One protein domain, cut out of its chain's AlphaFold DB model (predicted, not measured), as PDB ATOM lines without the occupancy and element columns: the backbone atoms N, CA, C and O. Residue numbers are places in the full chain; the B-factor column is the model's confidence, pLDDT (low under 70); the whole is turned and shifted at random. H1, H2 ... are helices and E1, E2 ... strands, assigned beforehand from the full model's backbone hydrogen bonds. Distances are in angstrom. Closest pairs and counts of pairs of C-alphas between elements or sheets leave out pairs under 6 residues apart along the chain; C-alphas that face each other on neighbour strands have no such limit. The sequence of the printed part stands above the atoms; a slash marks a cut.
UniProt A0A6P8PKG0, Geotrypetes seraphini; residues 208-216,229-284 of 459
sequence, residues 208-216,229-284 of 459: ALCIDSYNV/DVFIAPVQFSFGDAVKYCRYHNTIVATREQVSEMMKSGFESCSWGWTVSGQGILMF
ATOM      1  N   ALA A 208     -37.099  86.168  14.594       84.31
ATOM      2  CA  ALA A 208     -37.768  87.094  15.506       84.31
ATOM      3  C   ALA A 208     -38.877  87.859  14.765       84.31
ATOM      4  O   ALA A 208     -38.672  88.269  13.619       84.31
ATOM      5  N   LEU A 209     -40.034  88.044  15.409       87.88
ATOM      6  CA  LEU A 209     -41.087  88.945  14.939       87.88
ATOM      7  C   LEU A 209     -40.916  90.276  15.645       87.88
ATOM      8  O   LEU A 209     -41.185  90.368  16.839       87.88
ATOM      9  N   CYS A 210     -40.432  91.276  14.924       91.06
ATOM     10  CA  CYS A 210     -40.098  92.567  15.499       91.06
ATOM     11  C   CYS A 210     -41.123  93.630  15.086       91.06
ATOM     12  O   CYS A 210     -41.526  93.673  13.926       91.06
ATOM     13  N   ILE A 211     -41.526  94.481  16.031       89.00
ATOM     14  CA  ILE A 211     -42.442  95.616  15.841       89.00
ATOM     15  C   ILE A 211     -41.756  96.897  16.283       89.00
ATOM     16  O   ILE A 211     -41.110  96.929  17.333       89.00
ATOM     17  N   ASP A 212     -41.922  97.959  15.501       85.31
ATOM     18  CA  ASP A 212     -41.425  99.289  15.844       85.31
ATOM     19  C   ASP A 212     -41.988  99.762  17.195       85.31
ATOM     20  O   ASP A 212     -43.197  99.924  17.374       85.31
ATOM     21  N   SER A 213     -41.083  99.983  18.148       74.38
ATOM     22  CA  SER A 213     -41.410 100.377  19.517       74.38
ATOM     23  C   SER A 213     -42.115 101.737  19.600       74.38
ATOM     24  O   SER A 213     -42.925 101.941  20.506       74.38
ATOM     25  N   TYR A 214     -41.896 102.630  18.625       68.50
ATOM     26  CA  TYR A 214     -42.510 103.962  18.592       68.50
ATOM     27  C   TYR A 214     -44.008 103.940  18.260       68.50
ATOM     28  O   TYR A 214     -44.722 104.882  18.604       68.50
ATOM     29  N   ASN A 215     -44.511 102.858  17.654       58.03
ATOM     30  CA  ASN A 215     -45.936 102.701  17.345       58.03
ATOM     31  C   ASN A 215     -46.741 102.018  18.466       58.03
ATOM     32  O   ASN A 215     -47.965 101.963  18.383       58.03
ATOM     33  N   VAL A 216     -46.093 101.498  19.516       56.34
ATOM     34  CA  VAL A 216     -46.761 100.700  20.566       56.34
ATOM     35  C   VAL A 216     -47.287 101.566  21.721       56.34
ATOM     36  O   VAL A 216     -48.199 101.160  22.433       56.34
ATOM     37  N   ASP A 229     -45.804  97.703  11.169       74.62
ATOM     38  CA  ASP A 229     -44.824  96.986  10.352       74.62
ATOM     39  C   ASP A 229     -44.156  95.872  11.182       74.62
ATOM     40  O   ASP A 229     -43.185  96.104  11.907       74.62
ATOM     41  N   VAL A 230     -44.690  94.647  11.100       76.44
ATOM     42  CA  VAL A 230     -43.999  93.440  11.568       76.44
ATOM     43  C   VAL A 230     -43.038  92.985  10.485       76.44
ATOM     44  O   VAL A 230     -43.457  92.609   9.390       76.44
ATOM     45  N   PHE A 231     -41.747  92.948  10.805       79.50
ATOM     46  CA  PHE A 231     -40.747  92.341   9.930       79.50
ATOM     47  C   PHE A 231     -40.176  91.059  10.535       79.50
ATOM     48  O   PHE A 231     -40.133  90.860  11.751       79.50
ATOM     49  N   ILE A 232     -39.751  90.169   9.639       82.00
ATOM     50  CA  ILE A 232     -39.181  88.865   9.962       82.00
ATOM     51  C   ILE A 232     -37.660  88.983   9.911       82.00
ATOM     52  O   ILE A 232     -37.095  89.360   8.883       82.00
ATOM     53  N   ALA A 233     -36.990  88.634  11.005       79.25
ATOM     54  CA  ALA A 233     -35.538  88.556  11.014       79.25
ATOM     55  C   ALA A 233     -35.040  87.378  10.137       79.25
ATOM     56  O   ALA A 233     -35.608  86.293  10.211       79.25
ATOM     57  N   PRO A 234     -33.982  87.527   9.320       72.69
ATOM     58  CA  PRO A 234     -33.594  86.519   8.323       72.69
ATOM     59  C   PRO A 234     -32.799  85.322   8.885       72.69
ATOM     60  O   PRO A 234     -32.301  84.507   8.110       72.69
ATOM     61  N   VAL A 235     -32.635  85.221  10.206       78.44
ATOM     62  CA  VAL A 235     -31.730  84.260  10.860       78.44
ATOM     63  C   VAL A 235     -32.468  83.504  11.961       78.44
ATOM     64  O   VAL A 235     -33.383  84.045  12.578       78.44
ATOM     65  N   GLN A 236     -32.055  82.264  12.225       81.75
ATOM     66  CA  GLN A 236     -32.573  81.481  13.346       81.75
ATOM     67  C   GLN A 236     -32.076  82.074  14.664       81.75
ATOM     68  O   GLN A 236     -30.881  82.319  14.826       81.75
ATOM     69  N   PHE A 237     -32.988  82.287  15.610       82.69
ATOM     70  CA  PHE A 237     -32.678  82.887  16.901       82.69
ATOM     71  C   PHE A 237     -33.195  82.020  18.044       82.69
ATOM     72  O   PHE A 237     -34.330  81.531  18.017       82.69
ATOM     73  N   SER A 238     -32.398  81.909  19.106       89.06
ATOM     74  CA  SER A 238     -32.944  81.615  20.432       89.06
ATOM     75  C   SER A 238     -33.876  82.752  20.860       89.06
ATOM     76  O   SER A 238     -33.769  83.869  20.348       89.06
ATOM     77  N   PHE A 239     -34.787  82.523  21.810       89.81
ATOM     78  CA  PHE A 239     -35.652  83.607  22.295       89.81
ATOM     79  C   PHE A 239     -34.832  84.808  22.806       89.81
ATOM     80  O   PHE A 239     -35.124  85.957  22.475       89.81
ATOM     81  N   GLY A 240     -33.747  84.545  23.542       90.94
ATOM     82  CA  GLY A 240     -32.851  85.590  24.038       90.94
ATOM     83  C   GLY A 240     -32.183  86.389  22.917       90.94
ATOM     84  O   GLY A 240     -32.082  87.614  23.013       90.94
ATOM     85  N   ASP A 241     -31.769  85.730  21.835       92.38
ATOM     86  CA  ASP A 241     -31.144  86.408  20.698       92.38
ATOM     87  C   ASP A 241     -32.167  87.134  19.823       92.38
ATOM     88  O   ASP A 241     -31.864  88.207  19.311       92.38
ATOM     89  N   ALA A 242     -33.402  86.636  19.741       92.38
ATOM     90  CA  ALA A 242     -34.510  87.322  19.084       92.38
ATOM     91  C   ALA A 242     -34.837  88.652  19.780       92.38
ATOM     92  O   ALA A 242     -35.002  89.677  19.121       92.38
ATOM     93  N   VAL A 243     -34.851  88.662  21.120       93.81
ATOM     94  CA  VAL A 243     -35.037  89.889  21.912       93.81
ATOM     95  C   VAL A 243     -33.890  90.876  21.683       93.81
ATOM     96  O   VAL A 243     -34.143  92.066  21.484       93.81
ATOM     97  N   LYS A 244     -32.633  90.406  21.685       94.69
ATOM     98  CA  LYS A 244     -31.463  91.257  21.393       94.69
ATOM     99  C   LYS A 244     -31.516  91.816  19.973       94.69
ATOM    100  O   LYS A 244     -31.246  92.998  19.790       94.69
ATOM    101  N   TYR A 245     -31.890  90.990  18.998       93.88
ATOM    102  CA  TYR A 245     -31.999  91.374  17.596       93.88
ATOM    103  C   TYR A 245     -33.059  92.459  17.397       93.88
ATOM    104  O   TYR A 245     -32.744  93.513  16.851       93.88
ATOM    105  N   CYS A 246     -34.283  92.268  17.906       94.62
ATOM    106  CA  CYS A 246     -35.307  93.308  17.792       94.62
ATOM    107  C   CYS A 246     -34.844  94.612  18.466       94.62
ATOM    108  O   CYS A 246     -34.923  95.678  17.850       94.62
ATOM    109  N   ARG A 247     -34.253  94.544  19.672       94.50
ATOM    110  CA  ARG A 247     -33.722  95.741  20.352       94.50
ATOM    111  C   ARG A 247     -32.631  96.449  19.556       94.50
ATOM    112  O   ARG A 247     -32.641  97.672  19.503       94.50
ATOM    113  N   TYR A 248     -31.717  95.705  18.935       94.19
ATOM    114  CA  TYR A 248     -30.664  96.268  18.084       94.19
ATOM    115  C   TYR A 248     -31.245  97.079  16.913       94.19
ATOM    116  O   TYR A 248     -30.680  98.093  16.518       94.19
ATOM    117  N   HIS A 249     -32.418  96.680  16.415       91.25
ATOM    118  CA  HIS A 249     -33.167  97.384  15.375       91.25
ATOM    119  C   HIS A 249     -34.184  98.411  15.914       91.25
ATOM    120  O   HIS A 249     -35.093  98.795  15.186       91.25
ATOM    121  N   ASN A 250     -34.059  98.867  17.171       94.00
ATOM    122  CA  ASN A 250     -35.002  99.792  17.830       94.00
ATOM    123  C   ASN A 250     -36.465  99.302  17.836       94.00
ATOM    124  O   ASN A 250     -37.422 100.079  17.869       94.00
ATOM    125  N   THR A 251     -36.640  97.983  17.833       92.75
ATOM    126  CA  THR A 251     -37.935  97.300  17.796       92.75
ATOM    127  C   THR A 251     -38.081  96.378  19.003       92.75
ATOM    128  O   THR A 251     -37.122  96.099  19.727       92.75
ATOM    129  N   ILE A 252     -39.292  95.899  19.253       94.19
ATOM    130  CA  ILE A 252     -39.582  94.919  20.303       94.19
ATOM    131  C   ILE A 252     -40.164  93.653  19.693       94.19
ATOM    132  O   ILE A 252     -40.731  93.687  18.605       94.19
ATOM    133  N   VAL A 253     -40.024  92.526  20.391       94.12
ATOM    134  CA  VAL A 253     -40.664  91.280  19.956       94.12
ATOM    135  C   VAL A 253     -42.184  91.457  20.020       94.12
ATOM    136  O   VAL A 253     -42.703  91.961  21.015       94.12
ATOM    137  N   ALA A 254     -42.888  91.051  18.967       93.69
ATOM    138  CA  ALA A 254     -44.325  91.224  18.831       93.69
ATOM    139  C   ALA A 254     -45.116  90.489  19.926       93.69
ATOM    140  O   ALA A 254     -44.796  89.359  20.310       93.69
ATOM    141  N   THR A 255     -46.191  91.115  20.403       92.12
ATOM    142  CA  THR A 255     -47.209  90.438  21.219       92.12
ATOM    143  C   THR A 255     -48.023  89.470  20.363       92.12
ATOM    144  O   THR A 255     -48.052  89.562  19.134       92.12
ATOM    145  N   ARG A 256     -48.718  88.536  21.010       85.94
ATOM    146  CA  ARG A 256     -49.598  87.598  20.312       85.94
ATOM    147  C   ARG A 256     -50.727  88.324  19.577       85.94
ATOM    148  O   ARG A 256     -51.086  87.943  18.465       85.94
ATOM    149  N   GLU A 257     -51.275  89.361  20.193       87.06
ATOM    150  CA  GLU A 257     -52.385  90.158  19.680       87.06
ATOM    151  C   GLU A 257     -51.963  90.885  18.401       87.06
ATOM    152  O   GLU A 257     -52.656  90.795  17.390       87.06
ATOM    153  N   GLN A 258     -50.773  91.495  18.409       87.88
ATOM    154  CA  GLN A 258     -50.197  92.144  17.229       87.88
ATOM    155  C   GLN A 258     -49.915  91.145  16.098       87.88
ATOM    156  O   GLN A 258     -50.173  91.434  14.932       87.88
ATOM    157  N   VAL A 259     -49.435  89.941  16.431       87.38
ATOM    158  CA  VAL A 259     -49.257  88.856  15.453       87.38
ATOM    159  C   VAL A 259     -50.600  88.426  14.847       87.38
ATOM    160  O   VAL A 259     -50.701  88.244  13.636       87.38
ATOM    161  N   SER A 260     -51.653  88.311  15.661       84.25
ATOM    162  CA  SER A 260     -53.001  87.976  15.186       84.25
ATOM    163  C   SER A 260     -53.587  89.065  14.284       84.25
ATOM    164  O   SER A 260     -54.222  88.757  13.275       84.25
ATOM    165  N   GLU A 261     -53.363  90.335  14.610       84.44
ATOM    166  CA  GLU A 261     -53.822  91.467  13.805       84.44
ATOM    167  C   GLU A 261     -53.113  91.530  12.444       84.44
ATOM    168  O   GLU A 261     -53.774  91.685  11.418       84.44
ATOM    169  N   MET A 262     -51.804  91.261  12.407       83.75
ATOM    170  CA  MET A 262     -51.052  91.088  11.157       83.75
ATOM    171  C   MET A 262     -51.560  89.921  10.309       83.75
ATOM    172  O   MET A 262     -51.662  90.018   9.086       83.75
ATOM    173  N   MET A 263     -51.900  88.794  10.936       84.00
ATOM    174  CA  MET A 263     -52.487  87.669  10.205       84.00
ATOM    175  C   MET A 263     -53.822  88.058   9.564       84.00
ATOM    176  O   MET A 263     -54.070  87.723   8.406       84.00
ATOM    177  N   LYS A 264     -54.661  88.821  10.280       82.31
ATOM    178  CA  LYS A 264     -55.926  89.350   9.742       82.31
ATOM    179  C   LYS A 264     -55.708  90.308   8.572       82.31
ATOM    180  O   LYS A 264     -56.546  90.348   7.677       82.31
ATOM    181  N   SER A 265     -54.586  91.028   8.532       79.56
ATOM    182  CA  SER A 265     -54.207  91.857   7.381       79.56
ATOM    183  C   SER A 265     -53.566  91.068   6.229       79.56
ATOM    184  O   SER A 265     -53.066  91.670   5.282       79.56
ATOM    185  N   GLY A 266     -53.564  89.732   6.286       83.62
ATOM    186  CA  GLY A 266     -53.052  88.860   5.228       83.62
ATOM    187  C   GLY A 266     -51.556  88.554   5.313       83.62
ATOM    188  O   GLY A 266     -50.995  88.026   4.353       83.62
ATOM    189  N   PHE A 267     -50.900  88.866   6.434       80.38
ATOM    190  CA  PHE A 267     -49.504  88.503   6.647       80.38
ATOM    191  C   PHE A 267     -49.362  87.007   6.961       80.38
ATOM    192  O   PHE A 267     -50.033  86.469   7.841       80.38
ATOM    193  N   GLU A 268     -48.445  86.335   6.268       82.50
ATOM    194  CA  GLU A 268     -48.163  84.908   6.437       82.50
ATOM    195  C   GLU A 268     -46.658  84.662   6.527       82.50
ATOM    196  O   GLU A 268     -45.875  85.284   5.806       82.50
ATOM    197  N   SER A 269     -46.254  83.677   7.328       78.62
ATOM    198  CA  SER A 269     -44.879  83.199   7.405       78.62
ATOM    199  C   SER A 269     -44.792  81.674   7.396       78.62
ATOM    200  O   SER A 269     -45.483  80.976   8.131       78.62
ATOM    201  N   CYS A 270     -43.866  81.144   6.597       77.56
ATOM    202  CA  CYS A 270     -43.612  79.705   6.489       77.56
ATOM    203  C   CYS A 270     -42.703  79.152   7.599       77.56
ATOM    204  O   CYS A 270     -42.367  77.970   7.559       77.56
ATOM    205  N   SER A 271     -42.278  79.976   8.564       78.56
ATOM    206  CA  SER A 271     -41.498  79.484   9.706       78.56
ATOM    207  C   SER A 271     -42.015  80.004  11.043       78.56
ATOM    208  O   SER A 271     -42.858  80.894  11.100       78.56
ATOM    209  N   TRP A 272     -41.527  79.400  12.122       83.19
ATOM    210  CA  TRP A 272     -41.872  79.782  13.486       83.19
ATOM    211  C   TRP A 272     -41.129  81.055  13.889       83.19
ATOM    212  O   TRP A 272     -39.911  81.128  13.705       83.19
ATOM    213  N   GLY A 273     -41.852  82.005  14.476       89.06
ATOM    214  CA  GLY A 273     -41.298  83.207  15.090       89.06
ATOM    215  C   GLY A 273     -41.586  83.285  16.580       89.06
ATOM    216  O   GLY A 273     -42.584  82.738  17.041       89.06
ATOM    217  N   TRP A 274     -40.731  83.975  17.330       92.62
ATOM    218  CA  TRP A 274     -40.970  84.239  18.751       92.62
ATOM    219  C   TRP A 274     -41.943  85.402  18.972       92.62
ATOM    220  O   TRP A 274     -41.837  86.428  18.300       92.62
ATOM    221  N   THR A 275     -42.828  85.265  19.960       91.38
ATOM    222  CA  THR A 275     -43.570  86.374  20.579       91.38
ATOM    223  C   THR A 275     -42.894  86.858  21.855       91.38
ATOM    224  O   THR A 275     -42.028  86.184  22.410       91.38
ATOM    225  N   VAL A 276     -43.337  88.003  22.379       92.25
ATOM    226  CA  VAL A 276     -42.862  88.562  23.656       92.25
ATOM    227  C   VAL A 276     -43.011  87.597  24.842       92.25
ATOM    228  O   VAL A 276     -42.209  87.648  25.769       92.25
ATOM    229  N   SER A 277     -43.995  86.690  24.803       86.00
ATOM    230  CA  SER A 277     -44.223  85.659  25.827       86.00
ATOM    231  C   SER A 277     -43.271  84.462  25.712       86.00
ATOM    232  O   SER A 277     -43.384  83.514  26.484       86.00
ATOM    233  N   GLY A 278     -42.352  84.469  24.742       85.38
ATOM    234  CA  GLY A 278     -41.482  83.331  24.452       85.38
ATOM    235  C   GLY A 278     -42.217  82.172  23.780       85.38
ATOM    236  O   GLY A 278     -41.712  81.054  23.773       85.38
ATOM    237  N   GLN A 279     -43.402  82.403  23.211       84.69
ATOM    238  CA  GLN A 279     -44.121  81.390  22.441       84.69
ATOM    239  C   GLN A 279     -43.653  81.419  20.983       84.69
ATOM    240  O   GLN A 279     -43.496  82.481  20.382       84.69
ATOM    241  N   GLY A 280     -43.442  80.240  20.399       85.44
ATOM    242  CA  GLY A 280     -43.249  80.105  18.959       85.44
ATOM    243  C   GLY A 280     -44.601  80.135  18.249       85.44
ATOM    244  O   GLY A 280     -45.429  79.261  18.498       85.44
ATOM    245  N   ILE A 281     -44.819  81.085  17.340       84.25
ATOM    246  CA  ILE A 281     -46.024  81.175  16.506       84.25
ATOM    247  C   ILE A 281     -45.662  80.968  15.035       84.25
ATOM    248  O   ILE A 281     -44.698  81.539  14.524       84.25
ATOM    249  N   LEU A 282     -46.457  80.147  14.350       83.06
ATOM    250  CA  LEU A 282     -46.447  79.984  12.899       83.06
ATOM    251  C   LEU A 282     -47.671  80.712  12.329       83.06
ATOM    252  O   LEU A 282     -48.792  80.431  12.747       83.06
ATOM    253  N   MET A 283     -47.462  81.636  11.391       81.25
ATOM    254  CA  MET A 283     -48.532  82.462  10.815       81.25
ATOM    255  C   MET A 283     -48.927  81.944   9.432       81.25
ATOM    256  O   MET A 283     -48.126  82.006   8.507       81.25
ATOM    257  N   PHE A 284     -50.156  81.479   9.244       75.44
ATOM    258  CA  PHE A 284     -50.682  81.090   7.931       75.44
ATOM    259  C   PHE A 284     -52.129  81.573   7.806       75.44
ATOM    260  O   PHE A 284     -52.892  81.475   8.765       75.44
TER     261      PHE A 284
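This is residues 208 to 216 and 229 to 284 of the 459 residues of a protein of Geotrypetes seraphini (UniProt A0A6P8PKG0). A small three-stranded sheet, E2, E1 and E3, has helix H1 over one face, while H2 stands off to the opposite end of the domain, with the strands between the two helices. A hairpin of two short strands, E4 and E5, makes a second small sheet by the end of E1 at Ala 208. The printed part has 65 residues with two named helices and five named strands, in the order E1, E2, H1, E3, H2, E4, E5; the first sheet has the order E2, E1, E3, and both sheets are antiparallel. The class is mixed, helices and strands. The whole is compact and rounded, with a radius of gyration of the C-alphas of 10.5 A and spans of 27 by 25 by 20 A.

E1, residues 208 to 212, begins with C-alpha 208 at (-37.768, 87.094, 15.506) and is 12.7 A long. After the cut comes E2, residues 230 to 232. H1, residues 239 to 248, is 14.2 A long and begins with C-alpha 239 at (-35.652, 83.607, 22.295). E3 is residues 251 to 253, and H2, residues 256 to 264, is 12.4 A long. E4 is residues 272 to 274; E5, residues 280 to 282, ends with C-alpha 282 at (-46.447, 79.984, 12.899).

In the larger sheet E1 is the inner strand, antiparallel to both edge strands. N 210 and O 231 are 3.2 A apart across E1 and E2, and N 211 and O 252 are 2.8 A apart across E1 and E3, both within hydrogen-bond range. H1 is on this sheet, over E3 at a height of 5.8 A, and runs along the strands, at 1 degrees to E3 on the local plane. The closest C-alphas of H1 and E3 are those of Cys 246 and Ile 252, 5.2 A apart. E2, H1 and E3 form a split strand-helix-strand unit, two strands of one sheet joined through a helix, with E1 between them in the sheet and antiparallel to both, and its crossover is right-handed. H1 on one face makes two layers, a helix layer and a sheet. H2 only grazes the sheet, with its residues 258 to 262. E4 and E5 are a hairpin, with N 273 and O 281 at 2.9 A. The closest C-alphas of E1 and E4 are those of Ala 208 and Gly 273, 5.3 A apart. H2 and E5 are near each other, while H1 and H2 are apart. In H1 and H2 every O i to N i+4 pair is within hydrogen-bond range.

The two C-alphas farthest apart, those of Gly 240 and Ser 265, are 27.8 A apart. Residues 217 to 228 are not printed, and C-alphas 216 and 229 are 11.0 A apart across the cut. Of the links that are printed whole, none is long. The mean pLDDT of the printed part is 84.9, and residues 214 to 216 are under 70.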